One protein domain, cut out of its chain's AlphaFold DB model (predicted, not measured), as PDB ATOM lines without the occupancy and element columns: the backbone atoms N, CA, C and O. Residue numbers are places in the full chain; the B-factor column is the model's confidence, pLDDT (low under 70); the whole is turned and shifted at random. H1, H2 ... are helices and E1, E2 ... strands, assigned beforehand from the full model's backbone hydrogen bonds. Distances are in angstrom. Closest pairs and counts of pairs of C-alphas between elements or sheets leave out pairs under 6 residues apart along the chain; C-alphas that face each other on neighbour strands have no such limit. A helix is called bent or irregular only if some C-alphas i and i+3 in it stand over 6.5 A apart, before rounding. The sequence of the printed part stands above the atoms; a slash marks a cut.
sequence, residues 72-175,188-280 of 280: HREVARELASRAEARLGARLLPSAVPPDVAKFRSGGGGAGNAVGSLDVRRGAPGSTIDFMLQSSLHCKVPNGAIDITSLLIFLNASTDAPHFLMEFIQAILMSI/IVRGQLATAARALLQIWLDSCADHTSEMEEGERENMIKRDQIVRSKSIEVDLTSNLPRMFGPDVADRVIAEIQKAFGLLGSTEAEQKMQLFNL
ATOM      1  N   HIS A  72      22.869   8.673  28.590       81.56
ATOM      2  CA  HIS A  72      23.449   7.372  28.912       81.56
ATOM      3  C   HIS A  72      23.050   6.880  30.316       81.56
ATOM      4  O   HIS A  72      22.804   5.692  30.513       81.56
ATOM      5  N   ARG A  73      22.910   7.790  31.288       85.50
ATOM      6  CA  ARG A  73      22.493   7.485  32.660       85.50
ATOM      7  C   ARG A  73      21.029   7.068  32.709       85.50
ATOM      8  O   ARG A  73      20.654   6.205  33.501       85.50
ATOM      9  N   GLU A  74      20.196   7.658  31.857       89.12
ATOM     10  CA  GLU A  74      18.805   7.234  31.692       89.12
ATOM     11  C   GLU A  74      18.702   5.862  31.037       89.12
ATOM     12  O   GLU A  74      17.968   5.016  31.543       89.12
ATOM     13  N   VAL A  75      19.479   5.616  29.980       90.06
ATOM     14  CA  VAL A  75      19.554   4.304  29.323       90.06
ATOM     15  C   VAL A  75      19.996   3.229  30.314       90.06
ATOM     16  O   VAL A  75      19.327   2.211  30.450       90.06
ATOM     17  N   ALA A  76      21.066   3.459  31.072       90.19
ATOM     18  CA  ALA A  76      21.535   2.504  32.071       90.19
ATOM     19  C   ALA A  76      20.505   2.238  33.179       90.19
ATOM     20  O   ALA A  76      20.289   1.086  33.553       90.19
ATOM     21  N   ARG A  77      19.828   3.281  33.679       91.88
ATOM     22  CA  ARG A  77      18.762   3.135  34.684       91.88
ATOM     23  C   ARG A  77      17.574   2.345  34.139       91.88
ATOM     24  O   ARG A  77      17.008   1.519  34.850       91.88
ATOM     25  N   GLU A  78      17.195   2.586  32.890       94.75
ATOM     26  CA  GLU A  78      16.124   1.849  32.221       94.75
ATOM     27  C   GLU A  78      16.486   0.371  32.032       94.75
ATOM     28  O   GLU A  78      15.676  -0.501  32.341       94.75
ATOM     29  N   LEU A  79      17.714   0.073  31.599       95.94
ATOM     30  CA  LEU A  79      18.227  -1.295  31.489       95.94
ATOM     31  C   LEU A  79      18.258  -2.003  32.846       95.94
ATOM     32  O   LEU A  79      17.830  -3.151  32.938       95.94
ATOM     33  N   ALA A  80      18.702  -1.319  33.901       95.88
ATOM     34  CA  ALA A  80      18.709  -1.871  35.250       95.88
ATOM     35  C   ALA A  80      17.284  -2.180  35.733       95.88
ATOM     36  O   ALA A  80      17.023  -3.286  36.196       95.88
ATOM     37  N   SER A  81      16.336  -1.260  35.528       96.38
ATOM     38  CA  SER A  81      14.925  -1.484  35.866       96.38
ATOM     39  C   SER A  81      14.317  -2.665  35.099       96.38
ATOM     40  O   SER A  81      13.576  -3.459  35.676       96.38
ATOM     41  N   ARG A  82      14.663  -2.839  33.816       97.25
ATOM     42  CA  ARG A  82      14.246  -4.011  33.028       97.25
ATOM     43  C   ARG A  82      14.839  -5.311  33.553       97.25
ATOM     44  O   ARG A  82      14.113  -6.295  33.663       97.25
ATOM     45  N   ALA A  83      16.140  -5.318  33.840       97.38
ATOM     46  CA  ALA A  83      16.819  -6.481  34.392       97.38
ATOM     47  C   ALA A  83      16.188  -6.876  35.731       97.38
ATOM     48  O   ALA A  83      15.801  -8.026  35.903       97.38
ATOM     49  N   GLU A  84      15.979  -5.912  36.628       97.06
ATOM     50  CA  GLU A  84      15.299  -6.118  37.906       97.06
ATOM     51  C   GLU A  84      13.898  -6.706  37.717       97.06
ATOM     52  O   GLU A  84      13.579  -7.729  38.316       97.06
ATOM     53  N   ALA A  85      13.069  -6.098  36.863       97.25
ATOM     54  CA  ALA A  85      11.705  -6.562  36.630       97.25
ATOM     55  C   ALA A  85      11.664  -7.987  36.059       97.25
ATOM     56  O   ALA A  85      10.780  -8.769  36.407       97.25
ATOM     57  N   ARG A  86      12.621  -8.338  35.189       96.94
ATOM     58  CA  ARG A  86      12.684  -9.663  34.563       96.94
ATOM     59  C   ARG A  86      13.239 -10.730  35.501       96.94
ATOM     60  O   ARG A  86      12.745 -11.853  35.472       96.94
ATOM     61  N   LEU A  87      14.240 -10.386  36.309       96.88
ATOM     62  CA  LEU A  87      14.836 -11.287  37.295       96.88
ATOM     63  C   LEU A  87      13.908 -11.478  38.507       96.88
ATOM     64  O   LEU A  87      13.829 -12.576  39.054       96.88
ATOM     65  N   GLY A  88      13.156 -10.447  38.897       95.56
ATOM     66  CA  GLY A  88      12.091 -10.520  39.895       95.56
ATOM     67  C   GLY A  88      12.543 -11.171  41.205       95.56
ATOM     68  O   GLY A  88      13.529 -10.760  41.810       95.56
ATOM     69  N   ALA A  89      11.839 -12.228  41.620       95.75
ATOM     70  CA  ALA A  89      12.101 -12.961  42.864       95.75
ATOM     71  C   ALA A  89      13.485 -13.640  42.932       95.75
ATOM     72  O   ALA A  89      13.883 -14.121  43.991       95.75
ATOM     73  N   ARG A  90      14.232 -13.679  41.821       96.00
ATOM     74  CA  ARG A  90      15.612 -14.174  41.779       96.00
ATOM     75  C   ARG A  90      16.613 -13.206  42.398       96.00
ATOM     76  O   ARG A  90      17.762 -13.600  42.596       96.00
ATOM     77  N   LEU A  91      16.201 -11.970  42.674       97.69
ATOM     78  CA  LEU A  91      16.988 -10.955  43.359       97.69
ATOM     79  C   LEU A  91      16.394 -10.669  44.737       97.69
ATOM     80  O   LEU A  91      15.184 -10.524  44.905       97.69
ATOM     81  N   LEU A  92      17.271 -10.535  45.722       97.44
ATOM     82  CA  LEU A  92      16.939  -9.977  47.022       97.44
ATOM     83  C   LEU A  92      16.828  -8.443  46.930       97.44
ATOM     84  O   LEU A  92      17.364  -7.835  45.995       97.44
ATOM     85  N   PRO A  93      16.162  -7.793  47.903       96.81
ATOM     86  CA  PRO A  93      16.199  -6.341  48.036       96.81
ATOM     87  C   PRO A  93      17.632  -5.802  48.122       96.81
ATOM     88  O   PRO A  93      18.569  -6.537  48.449       96.81
ATOM     89  N   SER A  94      17.786  -4.503  47.856       95.62
ATOM     90  CA  SER A  94      19.087  -3.842  47.946       95.62
ATOM     91  C   SER A  94      19.733  -4.056  49.312       95.62
ATOM     92  O   SER A  94      19.099  -3.854  50.349       95.62
ATOM     93  N   ALA A  95      21.002  -4.457  49.305       88.50
ATOM     94  CA  ALA A  95      21.802  -4.642  50.513       88.50
ATOM     95  C   ALA A  95      22.570  -3.371  50.920       88.50
ATOM     96  O   ALA A  95      23.280  -3.392  51.927       88.50
ATOM     97  N   VAL A  96      22.457  -2.297  50.128       94.19
ATOM     98  CA  VAL A  96      23.262  -1.080  50.268       94.19
ATOM     99  C   VAL A  96      22.648  -0.148  51.324       94.19
ATOM    100  O   VAL A  96      21.474   0.215  51.209       94.19
ATOM    101  N   PRO A  97      23.415   0.283  52.342       94.88
ATOM    102  CA  PRO A  97      22.965   1.271  53.321       94.88
ATOM    103  C   PRO A  97      22.577   2.616  52.678       94.88
ATOM    104  O   PRO A  97      23.183   3.009  51.680       94.88
ATOM    105  N   PRO A  98      21.623   3.383  53.242       92.75
ATOM    106  CA  PRO A  98      21.157   4.640  52.642       92.75
ATOM    107  C   PRO A  98      22.253   5.681  52.367       92.75
ATOM    108  O   PRO A  98      22.162   6.422  51.389       92.75
ATOM    109  N   ASP A  99      23.292   5.734  53.203       89.50
ATOM    110  CA  ASP A  99      24.429   6.653  53.072       89.50
ATOM    111  C   ASP A  99      25.446   6.229  51.997       89.50
ATOM    112  O   ASP A  99      26.277   7.041  51.590       89.50
ATOM    113  N   VAL A 100      25.356   4.985  51.515       93.38
ATOM    114  CA  VAL A 100      26.121   4.443  50.380       93.38
ATOM    115  C   VAL A 100      25.252   4.359  49.119       93.38
ATOM    116  O   VAL A 100      25.757   4.460  48.004       93.38
ATOM    117  N   ALA A 101      23.929   4.257  49.265       95.06
ATOM    118  CA  ALA A 101      23.000   4.232  48.139       95.06
ATOM    119  C   ALA A 101      23.055   5.538  47.332       95.06
ATOM    120  O   ALA A 101      22.950   5.534  46.102       95.06
ATOM    121  N   LYS A 102      23.256   6.664  48.026       94.31
ATOM    122  CA  LYS A 102      23.566   7.970  47.441       94.31
ATOM    123  C   LYS A 102      24.636   8.652  48.276       94.31
ATOM    124  O   LYS A 102      24.425   8.925  49.454       94.31
ATOM    125  N   PHE A 103      25.747   8.993  47.643       92.19
ATOM    126  CA  PHE A 103      26.885   9.624  48.297       92.19
ATOM    127  C   PHE A 103      27.385  10.815  47.487       92.19
ATOM    128  O   PHE A 103      27.081  10.986  46.308       92.19
ATOM    129  N   ARG A 104      28.127  11.691  48.151       91.88
ATOM    130  CA  ARG A 104      28.695  12.905  47.569       91.88
ATOM    131  C   ARG A 104      30.015  13.215  48.244       91.88
ATOM    132  O   ARG A 104      30.218  12.808  49.386       91.88
ATOM    133  N   SER A 105      30.880  13.930  47.539       87.88
ATOM    134  CA  SER A 105      32.148  14.399  48.094       87.88
ATOM    135  C   SER A 105      31.887  15.246  49.347       87.88
ATOM    136  O   SER A 105      31.042  16.146  49.321       87.88
ATOM    137  N   GLY A 106      32.541  14.900  50.460       70.75
ATOM    138  CA  GLY A 106      32.391  15.570  51.752       70.75
ATOM    139  C   GLY A 106      33.399  16.708  51.935       70.75
ATOM    140  O   GLY A 106      34.592  16.522  51.723       70.75
ATOM    141  N   GLY A 107      32.925  17.886  52.344       56.38
ATOM    142  CA  GLY A 107      33.739  19.070  52.649       56.38
ATOM    143  C   GLY A 107      32.868  20.327  52.637       56.38
ATOM    144  O   GLY A 107      31.897  20.373  51.895       56.38
ATOM    145  N   GLY A 108      33.165  21.332  53.469       45.00
ATOM    146  CA  GLY A 108      32.368  22.563  53.662       45.00
ATOM    147  C   GLY A 108      32.282  23.528  52.463       45.00
ATOM    148  O   GLY A 108      32.234  24.738  52.660       45.00
ATOM    149  N   GLY A 109      32.273  23.011  51.236       52.69
ATOM    150  CA  GLY A 109      32.014  23.717  49.983       52.69
ATOM    151  C   GLY A 109      31.135  22.866  49.058       52.69
ATOM    152  O   GLY A 109      30.807  21.724  49.378       52.69
ATOM    153  N   ALA A 110      30.722  23.418  47.914       55.66
ATOM    154  CA  ALA A 110      29.923  22.686  46.929       55.66
ATOM    155  C   ALA A 110      30.680  21.427  46.462       55.66
ATOM    156  O   ALA A 110      31.685  21.524  45.761       55.66
ATOM    157  N   GLY A 111      30.228  20.248  46.905       64.56
ATOM    158  CA  GLY A 111      30.849  18.969  46.570       64.56
ATOM    159  C   GLY A 111      30.892  18.759  45.058       64.56
ATOM    160  O   GLY A 111      29.893  18.945  44.367       64.56
ATOM    161  N   ASN A 112      32.059  18.371  44.550       83.75
ATOM    162  CA  ASN A 112      32.322  18.292  43.115       83.75
ATOM    163  C   ASN A 112      31.932  16.937  42.487       83.75
ATOM    164  O   ASN A 112      31.942  16.781  41.271       83.75
ATOM    165  N   ALA A 113      31.590  15.950  43.319       89.25
ATOM    166  CA  ALA A 113      31.232  14.612  42.874       89.25
ATOM    167  C   ALA A 113      29.996  14.082  43.606       89.25
ATOM    168  O   ALA A 113      29.849  14.264  44.820       89.25
ATOM    169  N   VAL A 114      29.133  13.392  42.867       92.44
ATOM    170  CA  VAL A 114      27.956  12.673  43.359       92.44
ATOM    171  C   VAL A 114      27.957  11.254  42.807       92.44
ATOM    172  O   VAL A 114      28.356  11.013  41.671       92.44
ATOM    173  N   GLY A 115      27.508  10.307  43.616       92.00
ATOM    174  CA  GLY A 115      27.476   8.901  43.261       92.00
ATOM    175  C   GLY A 115      26.234   8.200  43.790       92.00
ATOM    176  O   GLY A 115      25.583   8.655  44.733       92.00
ATOM    177  N   SER A 116      25.892   7.085  43.161       93.62
ATOM    178  CA  SER A 116      24.874   6.157  43.632       93.62
ATOM    179  C   SER A 116      25.320   4.723  43.415       93.62
ATOM    180  O   SER A 116      25.928   4.424  42.384       93.62
ATOM    181  N   LEU A 117      24.937   3.843  44.330       94.81
ATOM    182  CA  LEU A 117      25.203   2.414  44.254       94.81
ATOM    183  C   LEU A 117      23.937   1.645  44.646       94.81
ATOM    184  O   LEU A 117      23.341   1.921  45.680       94.81
ATOM    185  N   ASP A 118      23.540   0.679  43.829       95.88
ATOM    186  CA  ASP A 118      22.540  -0.327  44.175       95.88
ATOM    187  C   ASP A 118      23.157  -1.709  43.974       95.88
ATOM    188  O   ASP A 118      23.765  -1.980  42.938       95.88
ATOM    189  N   VAL A 119      23.020  -2.577  44.972       96.06
ATOM    190  CA  VAL A 119      23.517  -3.953  44.925       96.06
ATOM    191  C   VAL A 119      22.423  -4.874  45.418       96.06
ATOM    192  O   VAL A 119      21.966  -4.761  46.557       96.06
ATOM    193  N   ARG A 120      22.068  -5.844  44.585       97.00
ATOM    194  CA  ARG A 120      21.062  -6.863  44.874       97.00
ATOM    195  C   ARG A 120      21.677  -8.235  44.714       97.00
ATOM    196  O   ARG A 120      22.174  -8.573  43.645       97.00
ATOM    197  N   ARG A 121      21.655  -9.029  45.779       96.25
ATOM    198  CA  ARG A 121      22.148 -10.411  45.732       96.25
ATOM    199  C   ARG A 121      21.139 -11.328  45.055       96.25
ATOM    200  O   ARG A 121      19.942 -11.052  45.088       96.25
ATOM    201  N   GLY A 122      21.610 -12.439  44.505       95.81
ATOM    202  CA  GLY A 122      20.739 -13.539  44.121       95.81
ATOM    203  C   GLY A 122      19.989 -14.108  45.326       95.81
ATOM    204  O   GLY A 122      20.545 -14.254  46.416       95.81
ATOM    205  N   ALA A 123      18.712 -14.426  45.137       96.00
ATOM    206  CA  ALA A 123      17.945 -15.204  46.099       96.00
ATOM    207  C   ALA A 123      18.474 -16.652  46.168       96.00
ATOM    208  O   ALA A 123      19.071 -17.132  45.199       96.00
ATOM    209  N   PRO A 124      18.248 -17.384  47.275       94.31
ATOM    210  CA  PRO A 124      18.619 -18.794  47.364       94.31
ATOM    211  C   PRO A 124      18.074 -19.610  46.183       94.31
ATOM    212  O   PRO A 124      16.898 -19.503  45.839       94.31
ATOM    213  N   GLY A 125      18.935 -20.416  45.555       91.06
ATOM    214  CA  GLY A 125      18.591 -21.205  44.364       91.06
ATOM    215  C   GLY A 125      18.635 -20.434  43.038       91.06
ATOM    216  O   GLY A 125      18.439 -21.037  41.987       91.06
ATOM    217  N   SER A 126      18.915 -19.129  43.056       94.88
ATOM    218  CA  SER A 126      19.188 -18.356  41.844       94.88
ATOM    219  C   SER A 126      20.588 -18.656  41.305       94.88
ATOM    220  O   SER A 126      21.533 -18.829  42.071       94.88
ATOM    221  N   THR A 127      20.743 -18.645  39.981       94.81
ATOM    222  CA  THR A 127      22.050 -18.608  39.296       94.81
ATOM    223  C   THR A 127      22.701 -17.221  39.341       94.81
ATOM    224  O   THR A 127      23.883 -17.097  39.034       94.81
ATOM    225  N   ILE A 128      21.965 -16.165  39.721       96.44
ATOM    226  CA  ILE A 128      22.544 -14.830  39.926       96.44
ATOM    227  C   ILE A 128      23.372 -14.853  41.213       96.44
ATOM    228  O   ILE A 128      22.889 -15.305  42.247       96.44
ATOM    229  N   ASP A 129      24.594 -14.335  41.165       95.00
ATOM    230  CA  ASP A 129      25.388 -14.023  42.358       95.00
ATOM    231  C   ASP A 129      24.972 -12.647  42.901       95.00
ATOM    232  O   ASP A 129      24.409 -12.516  43.993       95.00
ATOM    233  N   PHE A 130      25.122 -11.614  42.070       95.62
ATOM    234  CA  PHE A 130      24.621 -10.276  42.353       95.62
ATOM    235  C   PHE A 130      24.368  -9.471  41.074       95.62
ATOM    236  O   PHE A 130      24.948  -9.719  40.018       95.62
ATOM    237  N   MET A 131      23.523  -8.457  41.209       96.69
ATOM    238  CA  MET A 131      23.346  -7.356  40.276       96.69
ATOM    239  C   MET A 131      23.836  -6.074  40.952       96.69
ATOM    240  O   MET A 131      23.422  -5.767  42.069       96.69
ATOM    241  N   LEU A 132      24.716  -5.339  40.280       95.31
ATOM    242  CA  LEU A 132      25.244  -4.051  40.710       95.31
ATOM    243  C   LEU A 132      24.887  -2.991  39.675       95.31
ATOM    244  O   LEU A 132      25.190  -3.136  38.492       95.31
ATOM    245  N   GLN A 133      24.298  -1.899  40.142       94.62
ATOM    246  CA  GLN A 133      24.117  -0.678  39.373       94.62
ATOM    247  C   GLN A 133      24.879   0.451  40.066       94.62
ATOM    248  O   GLN A 133      24.667   0.719  41.248       94.62
ATOM    249  N   SER A 134      25.725   1.162  39.331       92.88
ATOM    250  CA  SER A 134      26.420   2.342  39.843       92.88
ATOM    251  C   SER A 134      26.254   3.528  38.903       92.88
ATOM    252  O   SER A 134      26.100   3.373  37.693       92.88
ATOM    253  N   SER A 135      26.251   4.735  39.467       91.94
ATOM    254  CA  SER A 135      26.459   5.962  38.697       91.94
ATOM    255  C   SER A 135      27.372   6.903  39.466       91.94
ATOM    256  O   SER A 135      27.211   7.051  40.675       91.94
ATOM    257  N   LEU A 136      28.321   7.522  38.778       90.25
ATOM    258  CA  LEU A 136      29.267   8.494  39.305       90.25
ATOM    259  C   LEU A 136      29.245   9.699  38.377       90.25
ATOM    260  O   LEU A 136      29.362   9.540  37.168       90.25
ATOM    261  N   HIS A 137      29.112  10.885  38.950       89.94
ATOM    262  CA  HIS A 137      29.275  12.154  38.259       89.94
ATOM    263  C   HIS A 137      30.287  12.980  39.038       89.94
ATOM    264  O   HIS A 137      30.145  13.156  40.249       89.94
ATOM    265  N   CYS A 138      31.298  13.493  38.358       87.69
ATOM    266  CA  CYS A 138      32.335  14.326  38.941       87.69
ATOM    267  C   CYS A 138      32.581  15.505  38.004       87.69
ATOM    268  O   CYS A 138      33.007  15.287  36.867       87.69
ATOM    269  N   LYS A 139      32.337  16.745  38.450       86.69
ATOM    270  CA  LYS A 139      32.787  17.896  37.660       86.69
ATOM    271  C   LYS A 139      34.313  17.960  37.759       86.69
ATOM    272  O   LYS A 139      34.930  17.621  38.763       86.69
ATOM    273  N   VAL A 140      34.959  18.366  36.688       82.00
ATOM    274  CA  VAL A 140      36.401  18.619  36.630       82.00
ATOM    275  C   VAL A 140      36.591  20.046  36.113       82.00
ATOM    276  O   VAL A 140      35.653  20.593  35.537       82.00
ATOM    277  N   PRO A 141      37.759  20.690  36.298       80.12
ATOM    278  CA  PRO A 141      37.925  22.117  35.995       80.12
ATOM    279  C   PRO A 141      37.427  22.571  34.612       80.12
ATOM    280  O   PRO A 141      36.999  23.711  34.479       80.12
ATOM    281  N   ASN A 142      37.428  21.678  33.614       79.75
ATOM    282  CA  ASN A 142      37.032  21.974  32.234       79.75
ATOM    283  C   ASN A 142      35.921  21.049  31.686       79.75
ATOM    284  O   ASN A 142      35.769  20.917  30.471       79.75
ATOM    285  N   GLY A 143      35.150  20.391  32.557       81.06
ATOM    286  CA  GLY A 143      34.022  19.564  32.131       81.06
ATOM    287  C   GLY A 143      33.548  18.586  33.200       81.06
ATOM    288  O   GLY A 143      33.470  18.944  34.373       81.06
ATOM    289  N   ALA A 144      33.208  17.361  32.806       85.12
ATOM    290  CA  ALA A 144      32.686  16.353  33.723       85.12
ATOM    291  C   ALA A 144      33.089  14.935  33.313       85.12
ATOM    292  O   ALA A 144      33.327  14.642  32.137       85.12
ATOM    293  N   ILE A 145      33.162  14.071  34.321       85.12
ATOM    294  CA  ILE A 145      33.299  12.630  34.187       85.12
ATOM    295  C   ILE A 145      32.002  12.012  34.693       85.12
ATOM    296  O   ILE A 145      31.657  12.164  35.866       85.12
ATOM    297  N   ASP A 146      31.326  11.292  33.812       86.31
ATOM    298  CA  ASP A 146      30.151  10.492  34.109       86.31
ATOM    299  C   ASP A 146      30.454   9.022  33.818       86.31
ATOM    300  O   ASP A 146      30.899   8.664  32.727       86.31
ATOM    301  N   ILE A 147      30.222   8.164  34.806       88.62
ATOM    302  CA  ILE A 147      30.370   6.713  34.690       88.62
ATOM    303  C   ILE A 147      29.066   6.094  35.164       88.62
ATOM    304  O   ILE A 147      28.623   6.365  36.277       88.62
ATOM    305  N   THR A 148      28.440   5.266  34.337       90.50
ATOM    306  CA  THR A 148      27.273   4.480  34.743       90.50
ATOM    307  C   THR A 148      27.474   3.027  34.356       90.50
ATOM    308  O   THR A 148      27.674   2.738  33.177       90.50
ATOM    309  N   SER A 149      27.373   2.124  35.327       91.69
ATOM    310  CA  SER A 149      27.644   0.699  35.135       91.69
ATOM    311  C   SER A 149      26.449  -0.143  35.571       91.69
ATOM    312  O   SER A 149      25.793   0.149  36.574       91.69
ATOM    313  N   LEU A 150      26.170  -1.199  34.811       94.62
ATOM    314  CA  LEU A 150      25.251  -2.278  35.152       94.62
ATOM    315  C   LEU A 150      25.995  -3.600  34.981       94.62
ATOM    316  O   LEU A 150      26.344  -3.988  33.866       94.62
ATOM    317  N   LEU A 151      26.214  -4.288  36.094       94.50
ATOM    318  CA  LEU A 151      26.913  -5.562  36.150       94.50
ATOM    319  C   LEU A 151      25.970  -6.611  36.739       94.50
ATOM    320  O   LEU A 151      25.345  -6.372  37.770       94.50
ATOM    321  N   ILE A 152      25.867  -7.775  36.110       96.06
ATOM    322  CA  ILE A 152      25.107  -8.917  36.618       96.06
ATOM    323  C   ILE A 152      26.017 -10.134  36.549       96.06
ATOM    324  O   ILE A 152      26.326 -10.645  35.469       96.06
ATOM    325  N   PHE A 153      26.458 -10.578  37.719       95.06
ATOM    326  CA  PHE A 153      27.310 -11.745  37.866       95.06
ATOM    327  C   PHE A 153      26.458 -12.982  38.113       95.06
ATOM    328  O   PHE A 153      25.475 -12.955  38.857       95.06
ATOM    329  N   LEU A 154      26.866 -14.071  37.476       95.06
ATOM    330  CA  LEU A 154      26.320 -15.402  37.700       95.06
ATOM    331  C   LEU A 154      27.246 -16.134  38.668       95.06
ATOM    332  O   LEU A 154      28.444 -15.863  38.696       95.06
ATOM    333  N   ASN A 155      26.689 -17.027  39.475       92.50
ATOM    334  CA  ASN A 155      27.482 -17.872  40.354       92.50
ATOM    335  C   ASN A 155      27.969 -19.130  39.617       92.50
ATOM    336  O   ASN A 155      27.547 -19.432  38.503       92.50
ATOM    337  N   ALA A 156      28.842 -19.898  40.266       91.62
ATOM    338  CA  ALA A 156      29.480 -21.073  39.676       91.62
ATOM    339  C   ALA A 156      28.548 -22.292  39.500       91.62
ATOM    340  O   ALA A 156      29.026 -23.415  39.367       91.62
ATOM    341  N   SER A 157      27.222 -22.128  39.549       90.31
ATOM    342  CA  SER A 157      26.265 -23.158  39.121       90.31
ATOM    343  C   SER A 157      26.026 -23.167  37.608       90.31
ATOM    344  O   SER A 157      25.157 -23.899  37.137       90.31
ATOM    345  N   THR A 158      26.715 -22.304  36.864       91.88
ATOM    346  CA  THR A 158      26.584 -22.153  35.418       91.88
ATOM    347  C   THR A 158      27.882 -21.626  34.817       91.88
ATOM    348  O   THR A 158      28.638 -20.913  35.479       91.88
ATOM    349  N   ASP A 159      28.129 -21.977  33.562       91.38
ATOM    350  CA  ASP A 159      29.213 -21.472  32.719       91.38
ATOM    351  C   ASP A 159      28.756 -20.335  31.792       91.38
ATOM    352  O   ASP A 159      29.545 -19.801  31.009       91.38
ATOM    353  N   ALA A 160      27.485 -19.935  31.889       94.44
ATOM    354  CA  ALA A 160      26.949 -18.823  31.129       94.44
ATOM    355  C   ALA A 160      27.713 -17.513  31.425       94.44
ATOM    356  O   ALA A 160      28.150 -17.266  32.555       94.44
ATOM    357  N   PRO A 161      27.873 -16.633  30.421       94.12
ATOM    358  CA  PRO A 161      28.625 -15.398  30.591       94.12
ATOM    359  C   PRO A 161      27.925 -14.449  31.569       94.12
ATOM    360  O   PRO A 161      26.697 -14.398  31.634       94.12
ATOM    361  N   HIS A 162      28.696 -13.633  32.285       94.94
ATOM    362  CA  HIS A 162      28.162 -12.495  33.037       94.94
ATOM    363  C   HIS A 162      27.671 -11.387  32.089       94.94
ATOM    364  O   HIS A 162      28.090 -11.314  30.932       94.94
ATOM    365  N   PHE A 163      26.823 -10.489  32.588       95.44
ATOM    366  CA  PHE A 163      26.420  -9.286  31.861       95.44
ATOM    367  C   PHE A 163      27.152  -8.067  32.412       95.44
ATOM    368  O   PHE A 163      27.035  -7.761  33.595       95.44
ATOM    369  N   LEU A 164      27.902  -7.368  31.565       93.25
ATOM    370  CA  LEU A 164      28.583  -6.129  31.926       93.25
ATOM    371  C   LEU A 164      28.256  -5.072  30.873       93.25
ATOM    372  O   LEU A 164      28.417  -5.305  29.675       93.25
ATOM    373  N   MET A 165      27.800  -3.911  31.323       91.44
ATOM    374  CA  MET A 165      27.568  -2.743  30.484       91.44
ATOM    375  C   MET A 165      28.021  -1.502  31.237       91.44
ATOM    376  O   MET A 165      27.590  -1.275  32.366       91.44
ATOM    377  N   GLU A 166      28.837  -0.680  30.589       90.50
ATOM    378  CA  GLU A 166      29.332   0.567  31.158       90.50
ATOM    379  C   GLU A 166      29.250   1.688  30.126       90.50
ATOM    380  O   GLU A 166      29.597   1.516  28.956       90.50
ATOM    381  N   PHE A 167      28.803   2.853  30.579       86.69
ATOM    382  CA  PHE A 167      28.861   4.095  29.827       86.69
ATOM    383  C   PHE A 167      29.799   5.044  30.549       86.69
ATOM    384  O   PHE A 167      29.534   5.431  31.686       86.69
ATOM    385  N   ILE A 168      30.886   5.407  29.875       86.00
ATOM    386  CA  ILE A 168      31.893   6.331  30.386       86.00
ATOM    387  C   ILE A 168      31.914   7.538  29.459       86.00
ATOM    388  O   ILE A 168      32.217   7.422  28.272       86.00
ATOM    389  N   GLN A 169      31.594   8.702  30.006       82.38
ATOM    390  CA  GLN A 169      31.651   9.976  29.316       82.38
ATOM    391  C   GLN A 169      32.606  10.895  30.071       82.38
ATOM    392  O   GLN A 169      32.325  11.325  31.182       82.38
ATOM    393  N   ALA A 170      33.742  11.203  29.452       80.81
ATOM    394  CA  ALA A 170      34.704  12.165  29.970       80.81
ATOM    395  C   ALA A 170      34.815  13.326  28.981       80.81
ATOM    396  O   ALA A 170      35.419  13.191  27.916       80.81
ATOM    397  N   ILE A 171      34.215  14.464  29.323       71.12
ATOM    398  CA  ILE A 171      34.345  15.695  28.542       71.12
ATOM    399  C   ILE A 171      35.370  16.563  29.256       71.12
ATOM    400  O   ILE A 171      35.109  17.062  30.346       71.12
ATOM    401  N   LEU A 172      36.547  16.716  28.650       58.72
ATOM    402  CA  LEU A 172      37.645  17.506  29.214       58.72
ATOM    403  C   LEU A 172      37.699  18.935  28.651       58.72
ATOM    404  O   LEU A 172      38.386  19.781  29.213       58.72
ATOM    405  N   MET A 173      37.012  19.196  27.535       56.50
ATOM    406  CA  MET A 173      36.954  20.497  26.869       56.50
ATOM    407  C   MET A 173      35.632  20.601  26.099       56.50
ATOM    408  O   MET A 173      35.378  19.788  25.212       56.50
ATOM    409  N   SER A 174      34.802  21.594  26.421       57.97
ATOM    410  CA  SER A 174      33.629  21.934  25.612       57.97
ATOM    411  C   SER A 174      34.024  23.002  24.598       57.97
ATOM    412  O   SER A 174      34.303  24.141  24.970       57.97
ATOM    413  N   ILE A 175      34.100  22.626  23.323       59.84
ATOM    414  CA  ILE A 175      34.260  23.574  22.220       59.84
ATOM    415  C   ILE A 175      32.847  23.925  21.760       59.84
ATOM    416  O   ILE A 175      32.122  23.051  21.288       59.84
ATOM    417  N   ILE A 188      21.978   9.656  19.213       83.69
ATOM    418  CA  ILE A 188      22.712   8.385  19.092       83.69
ATOM    419  C   ILE A 188      22.549   7.546  20.363       83.69
ATOM    420  O   ILE A 188      22.277   6.341  20.281       83.69
ATOM    421  N   VAL A 189      22.689   8.171  21.535       85.06
ATOM    422  CA  VAL A 189      22.588   7.490  22.829       85.06
ATOM    423  C   VAL A 189      21.170   6.959  23.057       85.06
ATOM    424  O   VAL A 189      20.996   5.777  23.357       85.06
ATOM    425  N   ARG A 190      20.144   7.797  22.870       86.25
ATOM    426  CA  ARG A 190      18.733   7.416  23.066       86.25
ATOM    427  C   ARG A 190      18.213   6.476  21.981       86.25
ATOM    428  O   ARG A 190      17.322   5.672  22.250       86.25
ATOM    429  N   GLY A 191      18.751   6.580  20.771       88.75
ATOM    430  CA  GLY A 191      18.369   5.780  19.618       88.75
ATOM    431  C   GLY A 191      19.170   4.488  19.532       88.75
ATOM    432  O   GLY A 191      18.746   3.435  20.015       88.75
ATOM    433  N   GLN A 192      20.323   4.552  18.871       88.25
ATOM    434  CA  GLN A 192      21.085   3.369  18.471       88.25
ATOM    435  C   GLN A 192      21.681   2.628  19.668       88.25
ATOM    436  O   GLN A 192      21.526   1.410  19.767       88.25
ATOM    437  N   LEU A 193      22.319   3.353  20.591       88.81
ATOM    438  CA  LEU A 193      22.995   2.748  21.737       88.81
ATOM    439  C   LEU A 193      21.997   2.082  22.684       88.81
ATOM    440  O   LEU A 193      22.168   0.914  23.024       88.81
ATOM    441  N   ALA A 194      20.914   2.780  23.039       91.06
ATOM    442  CA  ALA A 194      19.843   2.212  23.852       91.06
ATOM    443  C   ALA A 194      19.225   0.968  23.201       91.06
ATOM    444  O   ALA A 194      18.990  -0.034  23.872       91.06
ATOM    445  N   THR A 195      18.985   1.003  21.886       94.12
ATOM    446  CA  THR A 195      18.419  -0.140  21.153       94.12
ATOM    447  C   THR A 195      19.349  -1.348  21.193       94.12
ATOM    448  O   THR A 195      18.904  -2.451  21.516       94.12
ATOM    449  N   ALA A 196      20.642  -1.150  20.925       95.31
ATOM    450  CA  ALA A 196      21.635  -2.218  20.980       95.31
ATOM    451  C   ALA A 196      21.785  -2.781  22.402       95.31
ATOM    452  O   ALA A 196      21.747  -3.996  22.592       95.31
ATOM    453  N   ALA A 197      21.882  -1.911  23.410       94.62
ATOM    454  CA  ALA A 197      22.022  -2.309  24.805       94.62
ATOM    455  C   ALA A 197      20.806  -3.103  25.313       94.62
ATOM    456  O   ALA A 197      20.973  -4.120  25.984       94.62
ATOM    457  N   ARG A 198      19.585  -2.705  24.929       96.25
ATOM    458  CA  ARG A 198      18.358  -3.467  25.221       96.25
ATOM    459  C   ARG A 198      18.376  -4.839  24.571       96.25
ATOM    460  O   ARG A 198      18.017  -5.812  25.224       96.25
ATOM    461  N   ALA A 199      18.780  -4.921  23.304       96.94
ATOM    462  CA  ALA A 199      18.851  -6.193  22.594       96.94
ATOM    463  C   ALA A 199      19.864  -7.143  23.251       96.94
ATOM    464  O   ALA A 199      19.542  -8.305  23.478       96.94
ATOM    465  N   LEU A 200      21.046  -6.641  23.619       96.94
ATOM    466  CA  LEU A 200      22.063  -7.419  24.331       96.94
ATOM    467  C   LEU A 200      21.558  -7.912  25.690       96.94
ATOM    468  O   LEU A 200      21.687  -9.097  25.989       96.94
ATOM    469  N   LEU A 201      20.946  -7.029  26.485       97.69
ATOM    470  CA  LEU A 201      20.367  -7.406  27.773       97.69
ATOM    471  C   LEU A 201      19.268  -8.461  27.602       97.69
ATOM    472  O   LEU A 201      19.231  -9.425  28.355       97.69
ATOM    473  N   GLN A 202      18.396  -8.307  26.604       97.00
ATOM    474  CA  GLN A 202      17.323  -9.262  26.336       97.00
ATOM    475  C   GLN A 202      17.875 -10.643  25.966       97.00
ATOM    476  O   GLN A 202      17.457 -11.639  26.547       97.00
ATOM    477  N   ILE A 203      18.860 -10.702  25.062       96.56
ATOM    478  CA  ILE A 203      19.528 -11.957  24.686       96.56
ATOM    479  C   ILE A 203      20.147 -12.620  25.916       96.56
ATOM    480  O   ILE A 203      20.002 -13.828  26.102       96.56
ATOM    481  N   TRP A 204      20.817 -11.838  26.765       97.94
ATOM    482  CA  TRP A 204      21.428 -12.351  27.983       97.94
ATOM    483  C   TRP A 204      20.386 -12.879  28.977       97.94
ATOM    484  O   TRP A 204      20.540 -13.983  29.493       97.94
ATOM    485  N   LEU A 205      19.299 -12.139  29.206       96.94
ATOM    486  CA  LEU A 205      18.208 -12.565  30.085       96.94
ATOM    487  C   LEU A 205      17.567 -13.868  29.596       96.94
ATOM    488  O   LEU A 205      17.325 -14.758  30.404       96.94
ATOM    489  N   ASP A 206      17.340 -13.998  28.288       95.12
ATOM    490  CA  ASP A 206      16.673 -15.169  27.715       95.12
ATOM    491  C   ASP A 206      17.598 -16.391  27.596       95.12
ATOM    492  O   ASP A 206      17.128 -17.524  27.675       95.12
ATOM    493  N   SER A 207      18.904 -16.180  27.396       93.69
ATOM    494  CA  SER A 207      19.842 -17.267  27.057       93.69
ATOM    495  C   SER A 207      20.790 -17.650  28.189       93.69
ATOM    496  O   SER A 207      21.274 -18.775  28.219       93.69
ATOM    497  N   CYS A 208      21.105 -16.714  29.086       95.00
ATOM    498  CA  CYS A 208      22.176 -16.867  30.073       95.00
ATOM    499  C   CYS A 208      21.632 -16.852  31.498       95.00
ATOM    500  O   CYS A 208      22.045 -17.667  32.318       95.00
ATOM    501  N   ALA A 209      20.694 -15.948  31.800       91.62
ATOM    502  CA  ALA A 209      20.277 -15.723  33.176       91.62
ATOM    503  C   ALA A 209      19.689 -16.985  33.818       91.62
ATOM    504  O   ALA A 209      20.011 -17.245  34.966       91.62
ATOM    505  N   ASP A 210      18.869 -17.771  33.122       84.00
ATOM    506  CA  ASP A 210      18.276 -19.012  33.659       84.00
ATOM    507  C   ASP A 210      19.059 -20.280  33.277       84.00
ATOM    508  O   ASP A 210      18.615 -21.394  33.552       84.00
ATOM    509  N   HIS A 211      20.220 -20.137  32.634       86.44
ATOM    510  CA  HIS A 211      20.987 -21.295  32.208       86.44
ATOM    511  C   HIS A 211      21.641 -21.969  33.413       86.44
ATOM    512  O   HIS A 211      22.483 -21.376  34.087       86.44
ATOM    513  N   THR A 212      21.275 -23.219  33.662       79.56
ATOM    514  CA  THR A 212      21.983 -24.119  34.572       79.56
ATOM    515  C   THR A 212      22.654 -25.202  33.747       79.56
ATOM    516  O   THR A 212      21.982 -25.856  32.946       79.56
ATOM    517  N   SER A 213      23.946 -25.408  33.971       79.75
ATOM    518  CA  SER A 213      24.727 -26.452  33.314       79.75
ATOM    519  C   SER A 213      25.254 -27.424  34.366       79.75
ATOM    520  O   SER A 213      25.702 -27.010  35.440       79.75
ATOM    521  N   GLU A 214      25.179 -28.725  34.084       81.69
ATOM    522  CA  GLU A 214      25.884 -29.723  34.887       81.69
ATOM    523  C   GLU A 214      27.375 -29.622  34.566       81.69
ATOM    524  O   GLU A 214      27.840 -30.116  33.542       81.69
ATOM    525  N   MET A 215      28.112 -28.938  35.439       87.19
ATOM    526  CA  MET A 215      29.556 -28.753  35.315       87.19
ATOM    527  C   MET A 215      30.306 -29.729  36.216       87.19
ATOM    528  O   MET A 215      29.927 -29.930  37.378       87.19
ATOM    529  N   GLU A 216      31.410 -30.271  35.701       89.69
ATOM    530  CA  GLU A 216      32.362 -31.044  36.497       89.69
ATOM    531  C   GLU A 216      32.947 -30.175  37.623       89.69
ATOM    532  O   GLU A 216      33.087 -28.957  37.492       89.69
ATOM    533  N   GLU A 217      33.316 -30.795  38.743       88.75
ATOM    534  CA  GLU A 217      33.913 -30.107  39.890       88.75
ATOM    535  C   GLU A 217      35.153 -29.280  39.509       88.75
ATOM    536  O   GLU A 217      35.254 -28.118  39.903       88.75
ATOM    537  N   GLY A 218      36.044 -29.822  38.670       88.94
ATOM    538  CA  GLY A 218      37.225 -29.090  38.199       88.94
ATOM    539  C   GLY A 218      36.883 -27.882  37.318       88.94
ATOM    540  O   GLY A 218      37.518 -26.831  37.415       88.94
ATOM    541  N   GLU A 219      35.844 -27.985  36.488       89.50
ATOM    542  CA  GLU A 219      35.361 -26.870  35.667       89.50
ATOM    543  C   GLU A 219      34.748 -25.765  36.535       89.50
ATOM    544  O   GLU A 219      35.049 -24.581  36.366       89.50
ATOM    545  N   ARG A 220      33.946 -26.161  37.529       90.19
ATOM    546  CA  ARG A 220      33.373 -25.258  38.529       90.19
ATOM    547  C   ARG A 220      34.460 -24.525  39.309       90.19
ATOM    548  O   ARG A 220      34.358 -23.315  39.506       90.19
ATOM    549  N   GLU A 221      35.509 -25.225  39.732       91.31
ATOM    550  CA  GLU A 221      36.636 -24.620  40.443       91.31
ATOM    551  C   GLU A 221      37.369 -23.592  39.565       91.31
ATOM    552  O   GLU A 221      37.680 -22.488  40.022       91.31
ATOM    553  N   ASN A 222      37.581 -23.902  38.282       88.75
ATOM    554  CA  ASN A 222      38.170 -22.966  37.323       88.75
ATOM    555  C   ASN A 222      37.308 -21.711  37.138       88.75
ATOM    556  O   ASN A 222      37.848 -20.603  37.068       88.75
ATOM    557  N   MET A 223      35.982 -21.866  37.106       89.50
ATOM    558  CA  MET A 223      35.047 -20.744  37.028       89.50
ATOM    559  C   MET A 223      35.179 -19.822  38.243       89.50
ATOM    560  O   MET A 223      35.352 -18.614  38.092       89.50
ATOM    561  N   ILE A 224      35.207 -20.400  39.448       90.44
ATOM    562  CA  ILE A 224      35.373 -19.654  40.702       90.44
ATOM    563  C   ILE A 224      36.694 -18.879  40.702       90.44
ATOM    564  O   ILE A 224      36.696 -17.685  41.010       90.44
ATOM    565  N   LYS A 225      37.802 -19.527  40.319       88.25
ATOM    566  CA  LYS A 225      39.132 -18.897  40.241       88.25
ATOM    567  C   LYS A 225      39.139 -17.730  39.257       88.25
ATOM    568  O   LYS A 225      39.608 -16.641  39.588       88.25
ATOM    569  N   ARG A 226      38.586 -17.931  38.056       86.69
ATOM    570  CA  ARG A 226      38.466 -16.883  37.032       86.69
ATOM    571  C   ARG A 226      37.672 -15.694  37.566       86.69
ATOM    572  O   ARG A 226      38.133 -14.558  37.458       86.69
ATOM    573  N   ASP A 227      36.513 -15.952  38.159       88.94
ATOM    574  CA  ASP A 227      35.623 -14.903  38.653       88.94
ATOM    575  C   ASP A 227      36.255 -14.145  39.815       88.94
ATOM    576  O   ASP A 227      36.169 -12.923  39.867       88.94
ATOM    577  N   GLN A 228      36.952 -14.827  40.726       86.50
ATOM    578  CA  GLN A 228      37.720 -14.173  41.789       86.50
ATOM    579  C   GLN A 228      38.795 -13.235  41.232       86.50
ATOM    580  O   GLN A 228      38.881 -12.091  41.670       86.50
ATOM    581  N   ILE A 229      39.564 -13.661  40.224       85.06
ATOM    582  CA  ILE A 229      40.600 -12.814  39.611       85.06
ATOM    583  C   ILE A 229      39.986 -11.576  38.948       85.06
ATOM    584  O   ILE A 229      40.501 -10.470  39.119       85.06
ATOM    585  N   VAL A 230      38.893 -11.745  38.196       82.94
ATOM    586  CA  VAL A 230      38.182 -10.630  37.544       82.94
ATOM    587  C   VAL A 230      37.674  -9.639  38.590       82.94
ATOM    588  O   VAL A 230      37.876  -8.432  38.455       82.94
ATOM    589  N   ARG A 231      37.074 -10.157  39.665       85.62
ATOM    590  CA  ARG A 231      36.529  -9.372  40.772       85.62
ATOM    591  C   ARG A 231      37.599  -8.560  41.497       85.62
ATOM    592  O   ARG A 231      37.422  -7.358  41.672       85.62
ATOM    593  N   SER A 232      38.720  -9.178  41.858       78.00
ATOM    594  CA  SER A 232      39.807  -8.489  42.560       78.00
ATOM    595  C   SER A 232      40.448  -7.397  41.701       78.00
ATOM    596  O   SER A 232      40.630  -6.277  42.175       78.00
ATOM    597  N   LYS A 233      40.718  -7.681  40.418       75.62
ATOM    598  CA  LYS A 233      41.355  -6.710  39.511       75.62
ATOM    599  C   LYS A 233      40.485  -5.482  39.245       75.62
ATOM    600  O   LYS A 233      41.013  -4.376  39.220       75.62
ATOM    601  N   SER A 234      39.174  -5.667  39.077       70.56
ATOM    602  CA  SER A 234      38.243  -4.554  38.842       70.56
ATOM    603  C   SER A 234      38.158  -3.608  40.050       70.56
ATOM    604  O   SER A 234      38.088  -2.395  39.882       70.56
ATOM    605  N   ILE A 235      38.242  -4.129  41.281       68.25
ATOM    606  CA  ILE A 235      38.221  -3.284  42.485       68.25
ATOM    607  C   ILE A 235      39.549  -2.539  42.681       68.25
ATOM    608  O   ILE A 235      39.531  -1.339  42.965       68.25
ATOM    609  N   GLU A 236      40.681  -3.224  42.516       59.84
ATOM    610  CA  GLU A 236      42.014  -2.656  42.759       59.84
ATOM    611  C   GLU A 236      42.370  -1.540  41.764       59.84
ATOM    612  O   GLU A 236      42.820  -0.454  42.147       59.84
ATOM    613  N   VAL A 237      42.153  -1.795  40.470       64.06
ATOM    614  CA  VAL A 237      42.590  -0.884  39.407       64.06
ATOM    615  C   VAL A 237      41.651   0.314  39.287       64.06
ATOM    616  O   VAL A 237      42.130   1.450  39.227       64.06
ATOM    617  N   ASP A 238      40.336   0.087  39.323       68.69
ATOM    618  CA  ASP A 238      39.366   1.120  38.951       68.69
ATOM    619  C   ASP A 238      38.782   1.864  40.157       68.69
ATOM    620  O   ASP A 238      38.583   3.080  40.092       68.69
ATOM    621  N   LEU A 239      38.535   1.182  41.282       73.12
ATOM    622  CA  LEU A 239      37.772   1.756  42.397       73.12
ATOM    623  C   LEU A 239      38.658   2.308  43.514       73.12
ATOM    624  O   LEU A 239      38.501   3.473  43.889       73.12
ATOM    625  N   THR A 240      39.609   1.521  44.028       73.88
ATOM    626  CA  THR A 240      40.453   1.936  45.168       73.88
ATOM    627  C   THR A 240      41.393   3.092  44.834       73.88
ATOM    628  O   THR A 240      41.742   3.878  45.711       73.88
ATOM    629  N   SER A 241      41.769   3.246  43.564       76.94
ATOM    630  CA  SER A 241      42.655   4.315  43.094       76.94
ATOM    631  C   SER A 241      41.919   5.640  42.825       76.94
ATOM    632  O   SER A 241      42.490   6.721  43.011       76.94
ATOM    633  N   ASN A 242      40.646   5.578  42.411       80.88
ATOM    634  CA  ASN A 242      39.903   6.742  41.920       80.88
ATOM    635  C   ASN A 242      38.870   7.279  42.916       80.88
ATOM    636  O   ASN A 242      38.732   8.500  43.036       80.88
ATOM    637  N   LEU A 243      38.160   6.419  43.656       86.31
ATOM    638  CA  LEU A 243      37.108   6.867  44.581       86.31
ATOM    639  C   LEU A 243      37.623   7.825  45.668       86.31
ATOM    640  O   LEU A 243      36.986   8.869  45.848       86.31
ATOM    641  N   PRO A 244      38.777   7.585  46.327       87.88
ATOM    642  CA  PRO A 244      39.301   8.521  47.324       87.88
ATOM    643  C   PRO A 244      39.600   9.907  46.745       87.88
ATOM    644  O   PRO A 244      39.386  10.917  47.413       87.88
ATOM    645  N   ARG A 245      40.037   9.975  45.480       85.12
ATOM    646  CA  ARG A 245      40.339  11.241  44.788       85.12
ATOM    647  C   ARG A 245      39.081  12.050  44.476       85.12
ATOM    648  O   ARG A 245      39.151  13.273  44.433       85.12
ATOM    649  N   MET A 246      37.950  11.383  44.242       85.88
ATOM    650  CA  MET A 246      36.680  12.030  43.891       85.88
ATOM    651  C   MET A 246      35.838  12.386  45.124       85.88
ATOM    652  O   MET A 246      35.236  13.460  45.184       85.88
ATOM    653  N   PHE A 247      35.795  11.500  46.119       88.06
ATOM    654  CA  PHE A 247      34.838  11.581  47.227       88.06
ATOM    655  C   PHE A 247      35.475  11.831  48.600       88.06
ATOM    656  O   PHE A 247      34.749  12.100  49.558       88.06
ATOM    657  N   GLY A 248      36.806  11.784  48.689       89.38
ATOM    658  CA  GLY A 248      37.535  11.770  49.954       89.38
ATOM    659  C   GLY A 248      37.590  10.368  50.576       89.38
ATOM    660  O   GLY A 248      36.775   9.507  50.227       89.38
ATOM    661  N   PRO A 249      38.547  10.124  51.490       89.06
ATOM    662  CA  PRO A 249      38.804   8.798  52.057       89.06
ATOM    663  C   PRO A 249      37.581   8.234  52.787       89.06
ATOM    664  O   PRO A 249      37.139   7.140  52.463       89.06
ATOM    665  N   ASP A 250      36.938   9.020  53.656       90.38
ATOM    666  CA  ASP A 250      35.819   8.536  54.474       90.38
ATOM    667  C   ASP A 250      34.646   7.999  53.643       90.38
ATOM    668  O   ASP A 250      34.021   7.000  53.996       90.38
ATOM    669  N   VAL A 251      34.292   8.692  52.554       91.56
ATOM    670  CA  VAL A 251      33.202   8.268  51.662       91.56
ATOM    671  C   VAL A 251      33.659   7.099  50.798       91.56
ATOM    672  O   VAL A 251      32.907   6.139  50.637       91.56
ATOM    673  N   ALA A 252      34.881   7.164  50.268       90.62
ATOM    674  CA  ALA A 252      35.436   6.104  49.443       90.62
ATOM    675  C   ALA A 252      35.509   4.773  50.197       90.62
ATOM    676  O   ALA A 252      35.047   3.771  49.663       90.62
ATOM    677  N   ASP A 253      35.982   4.766  51.443       91.38
ATOM    678  CA  ASP A 253      36.131   3.554  52.250       91.38
ATOM    679  C   ASP A 253      34.790   2.843  52.462       91.38
ATOM    680  O   ASP A 253      34.694   1.626  52.294       91.38
ATOM    681  N   ARG A 254      33.715   3.594  52.749       93.19
ATOM    682  CA  ARG A 254      32.369   3.013  52.911       93.19
ATOM    683  C   ARG A 254      31.829   2.427  51.610       93.19
ATOM    684  O   ARG A 254      31.261   1.337  51.614       93.19
ATOM    685  N   VAL A 255      32.013   3.134  50.493       92.06
ATOM    686  CA  VAL A 255      31.563   2.669  49.171       92.06
ATOM    687  C   VAL A 255      32.351   1.431  48.738       92.06
ATOM    688  O   VAL A 255      31.755   0.446  48.305       92.06
ATOM    689  N   ILE A 256      33.677   1.449  48.891       91.31
ATOM    690  CA  ILE A 256      34.563   0.329  48.556       91.31
ATOM    691  C   ILE A 256      34.199  -0.899  49.389       91.31
ATOM    692  O   ILE A 256      34.090  -1.984  48.823       91.31
ATOM    693  N   ALA A 257      33.945  -0.739  50.690       91.19
ATOM    694  CA  ALA A 257      33.542  -1.844  51.553       91.19
ATOM    695  C   ALA A 257      32.253  -2.523  51.055       91.19
ATOM    696  O   ALA A 257      32.207  -3.747  50.938       91.19
ATOM    697  N   GLU A 258      31.217  -1.764  50.686       92.25
ATOM    698  CA  GLU A 258      29.979  -2.363  50.164       92.25
ATOM    699  C   GLU A 258      30.167  -3.026  48.788       92.25
ATOM    700  O   GLU A 258      29.572  -4.075  48.526       92.25
ATOM    701  N   ILE A 259      31.043  -2.498  47.927       89.94
ATOM    702  CA  ILE A 259      31.385  -3.160  46.658       89.94
ATOM    703  C   ILE A 259      32.165  -4.458  46.923       89.94
ATOM    704  O   ILE A 259      31.813  -5.508  46.392       89.94
ATOM    705  N   GLN A 260      33.167  -4.446  47.803       89.38
ATOM    706  CA  GLN A 260      33.919  -5.649  48.182       89.38
ATOM    707  C   GLN A 260      33.018  -6.723  48.797       89.38
ATOM    708  O   GLN A 260      33.184  -7.911  48.517       89.38
ATOM    709  N   LYS A 261      32.030  -6.315  49.597       89.88
ATOM    710  CA  LYS A 261      30.996  -7.204  50.132       89.88
ATOM    711  C   LYS A 261      30.219  -7.871  49.005       89.88
ATOM    712  O   LYS A 261      30.052  -9.090  49.029       89.88
ATOM    713  N   ALA A 262      29.747  -7.096  48.028       87.00
ATOM    714  CA  ALA A 262      29.003  -7.604  46.879       87.00
ATOM    715  C   ALA A 262      29.818  -8.642  46.096       87.00
ATOM    716  O   ALA A 262      29.310  -9.716  45.791       87.00
ATOM    717  N   PHE A 263      31.105  -8.359  45.891       86.19
ATOM    718  CA  PHE A 263      32.048  -9.205  45.160       86.19
ATOM    719  C   PHE A 263      32.565 -10.402  45.981       86.19
ATOM    720  O   PHE A 263      33.334 -11.208  45.464       86.19
ATOM    721  N   GLY A 264      32.161 -10.537  47.250       84.25
ATOM    722  CA  GLY A 264      32.589 -11.637  48.116       84.25
ATOM    723  C   GLY A 264      34.068 -11.580  48.509       84.25
ATOM    724  O   GLY A 264      34.647 -12.614  48.824       84.25
ATOM    725  N   LEU A 265      34.686 -10.393  48.483       76.38
ATOM    726  CA  LEU A 265      36.096 -10.198  48.847       76.38
ATOM    727  C   LEU A 265      36.295  -9.854  50.330       76.38
ATOM    728  O   LEU A 265      37.401  -9.993  50.849       76.38
ATOM    729  N   LEU A 266      35.243  -9.420  51.030       60.69
ATOM    730  CA  LEU A 266      35.291  -9.223  52.480       60.69
ATOM    731  C   LEU A 266      35.289 -10.582  53.187       60.69
ATOM    732  O   LEU A 266      34.242 -11.211  53.326       60.69
ATOM    733  N   GLY A 267      36.464 -11.022  53.633       47.03
ATOM    734  CA  GLY A 267      36.629 -12.258  54.403       47.03
ATOM    735  C   GLY A 267      37.797 -13.130  53.959       47.03
ATOM    736  O   GLY A 267      38.181 -14.020  54.704       47.03
ATOM    737  N   SER A 268      38.394 -12.859  52.798       43.34
ATOM    738  CA  SER A 268      39.680 -13.450  52.434       43.34
ATOM    739  C   SER A 268      40.773 -12.566  53.016       43.34
ATOM    740  O   SER A 268      40.888 -11.394  52.656       43.34
ATOM    741  N   THR A 269      41.571 -13.090  53.934       42.72
ATOM    742  CA  THR A 269      42.785 -12.381  54.344       42.72
ATOM    743  C   THR A 269      43.662 -12.139  53.110       42.72
ATOM    744  O   THR A 269      43.687 -12.949  52.181       42.72
ATOM    745  N   GLU A 270      44.409 -11.034  53.073       44.56
ATOM    746  CA  GLU A 270      45.348 -10.734  51.976       44.56
ATOM    747  C   GLU A 270      46.337 -11.903  51.738       44.56
ATOM    748  O   GLU A 270      46.811 -12.125  50.625       44.56
ATOM    749  N   ALA A 271      46.587 -12.700  52.784       45.69
ATOM    750  CA  ALA A 271      47.342 -13.947  52.743       45.69
ATOM    751  C   ALA A 271      46.634 -15.066  51.952       45.69
ATOM    752  O   ALA A 271      47.288 -15.736  51.160       45.69
ATOM    753  N   GLU A 272      45.321 -15.254  52.099       46.03
ATOM    754  CA  GLU A 272      44.545 -16.247  51.336       46.03
ATOM    755  C   GLU A 272      44.407 -15.853  49.862       46.03
ATOM    756  O   GLU A 272      44.545 -16.706  48.986       46.03
ATOM    757  N   GLN A 273      44.233 -14.560  49.573       47.78
ATOM    758  CA  GLN A 273      44.200 -14.052  48.196       47.78
ATOM    759  C   GLN A 273      45.568 -14.179  47.510       47.78
ATOM    760  O   GLN A 273      45.640 -14.632  46.369       47.78
ATOM    761  N   LYS A 274      46.670 -13.861  48.208       47.50
ATOM    762  CA  LYS A 274      48.033 -14.072  47.689       47.50
ATOM    763  C   LYS A 274      48.362 -15.553  47.524       47.50
ATOM    764  O   LYS A 274      48.969 -15.914  46.523       47.50
ATOM    765  N   MET A 275      47.934 -16.425  48.437       46.34
ATOM    766  CA  MET A 275      48.194 -17.864  48.329       46.34
ATOM    767  C   MET A 275      47.396 -18.522  47.190       46.34
ATOM    768  O   MET A 275      47.881 -19.469  46.579       46.34
ATOM    769  N   GLN A 276      46.217 -17.995  46.841       47.78
ATOM    770  CA  GLN A 276      45.462 -18.419  45.652       47.78
ATOM    771  C   GLN A 276      46.064 -17.889  44.342       47.78
ATOM    772  O   GLN A 276      46.013 -18.583  43.332       47.78
ATOM    773  N   LEU A 277      46.677 -16.698  44.356       44.88
ATOM    774  CA  LEU A 277      47.349 -16.121  43.186       44.88
ATOM    775  C   LEU A 277      48.723 -16.758  42.899       44.88
ATOM    776  O   LEU A 277      49.140 -16.789  41.747       44.88
ATOM    777  N   PHE A 278      49.421 -17.244  43.933       44.91
ATOM    778  CA  PHE A 278      50.757 -17.858  43.836       44.91
ATOM    779  C   PHE A 278      50.753 -19.388  43.659       44.91
ATOM    780  O   PHE A 278      51.813 -19.960  43.424       44.91
ATOM    781  N   ASN A 279      49.594 -20.049  43.771       41.19
ATOM    782  CA  ASN A 279      49.428 -21.483  43.478       41.19
ATOM    783  C   ASN A 279      48.894 -21.754  42.049       41.19
ATOM    784  O   ASN A 279      48.439 -22.863  41.764       41.19
ATOM    785  N   LEU A 280      48.936 -20.743  41.173       45.22
ATOM    786  CA  LEU A 280      48.796 -20.848  39.713       45.22
ATOM    787  C   LEU A 280      50.184 -20.830  39.062       45.22
ATOM    788  O   LEU A 280      50.328 -21.468  37.997       45.22
TER     789      LEU A 280
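This is residues 72 to 175 and 188 to 280 of the 280 residues of an uncharacterized protein of Oryza rufipogon (UniProt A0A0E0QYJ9). A twisted sheet of long antiparallel strands has helices over both faces: H1 and H3 run side by side over one, and H6 with the short H5 covers part of the other. The long helix H4 lies off the sheet, and H7 lies farthest from the middle, with residues 267 to 272 sticking out. The printed part has 197 residues with seven named helices and six named strands, in the order H1 E1 H2 E2 E3 E4 E5 E6 H3 H4 H5 H6 H7. The class is mixed, and the whole is compact, with a radius of gyration of the C-alphas of 17.9 A and spans of 55 by 45 by 30 A.

H1, residues 72 to 90, begins with C-alpha 72 at (23.449, 7.372, 28.912) and spans 26.3 A; it is irregular, C-alphas 86 and 89 being 9.0 A apart. E1 is residues 91 to 94, H2 98 to 101 and E2 102 to 104. E3, 113 to 122, spans 30.1 A; E4, 128 to 140, 36.4 A; E5, 143 to 154, 36.2 A; E6, 163 to 171, 26.4 A. H3, 188 to 209, spans 28.0 A and is only just irregular, C-alphas 206 and 209 being 6.6 A apart. H4, 217 to 239, spans 32.2 A. H5 is 243 to 247, H6 249 to 262 and H7 270 to 278, ending with C-alpha 278 at (50.757, -17.858, 43.836).

E2 to E6 form a meander, each strand the antiparallel neighbour of the one before; N 103 and O 115, 2.9 A, N 116 and O 135, 2.8 A, N 134 and O 149, 2.9 A, and N 148 and O 167, 2.9 A, are within hydrogen-bond range. E1 and E2 lie on one side of E3, E4 on the other; N 92 and O 121 of E1 and E3 are 2.8 A apart. H1, height over the sheet 9.3 A, and H3, 10.2 A, lie on the same face and touch at a shallow tilt of 19 degrees, the same way; their closest C-alphas, Val 75 and Ala 194, are 5.9 A apart. H6, at 10.0 A, and H5, at 8.6 A, lie on the opposite face; H2 stands at the sheet's level. H4 and H6 only just touch, with 3 pairs of C-alphas within 8 A, the closest being Leu 239 and Ile 256, 7.1 A. H7 is near H4. Each O i to N i+4 pair is within range in H4, H5 and H7, against 13 of 15 in H1, 15 of 18 in H3 and 9 of 10 in H6; H2 is too short for one.

The C-alphas of Ile 175 and Glu 217, the two farthest apart, are 56.5 A apart. Residues 176 to 187 are not printed, and C-alphas 175 and 188 are 19.3 A apart across this cut. Of the links printed whole, none is long. pLDDT is under 70 in residues 107 to 111, 172 to 175, 235 to 238 and 266 to 280.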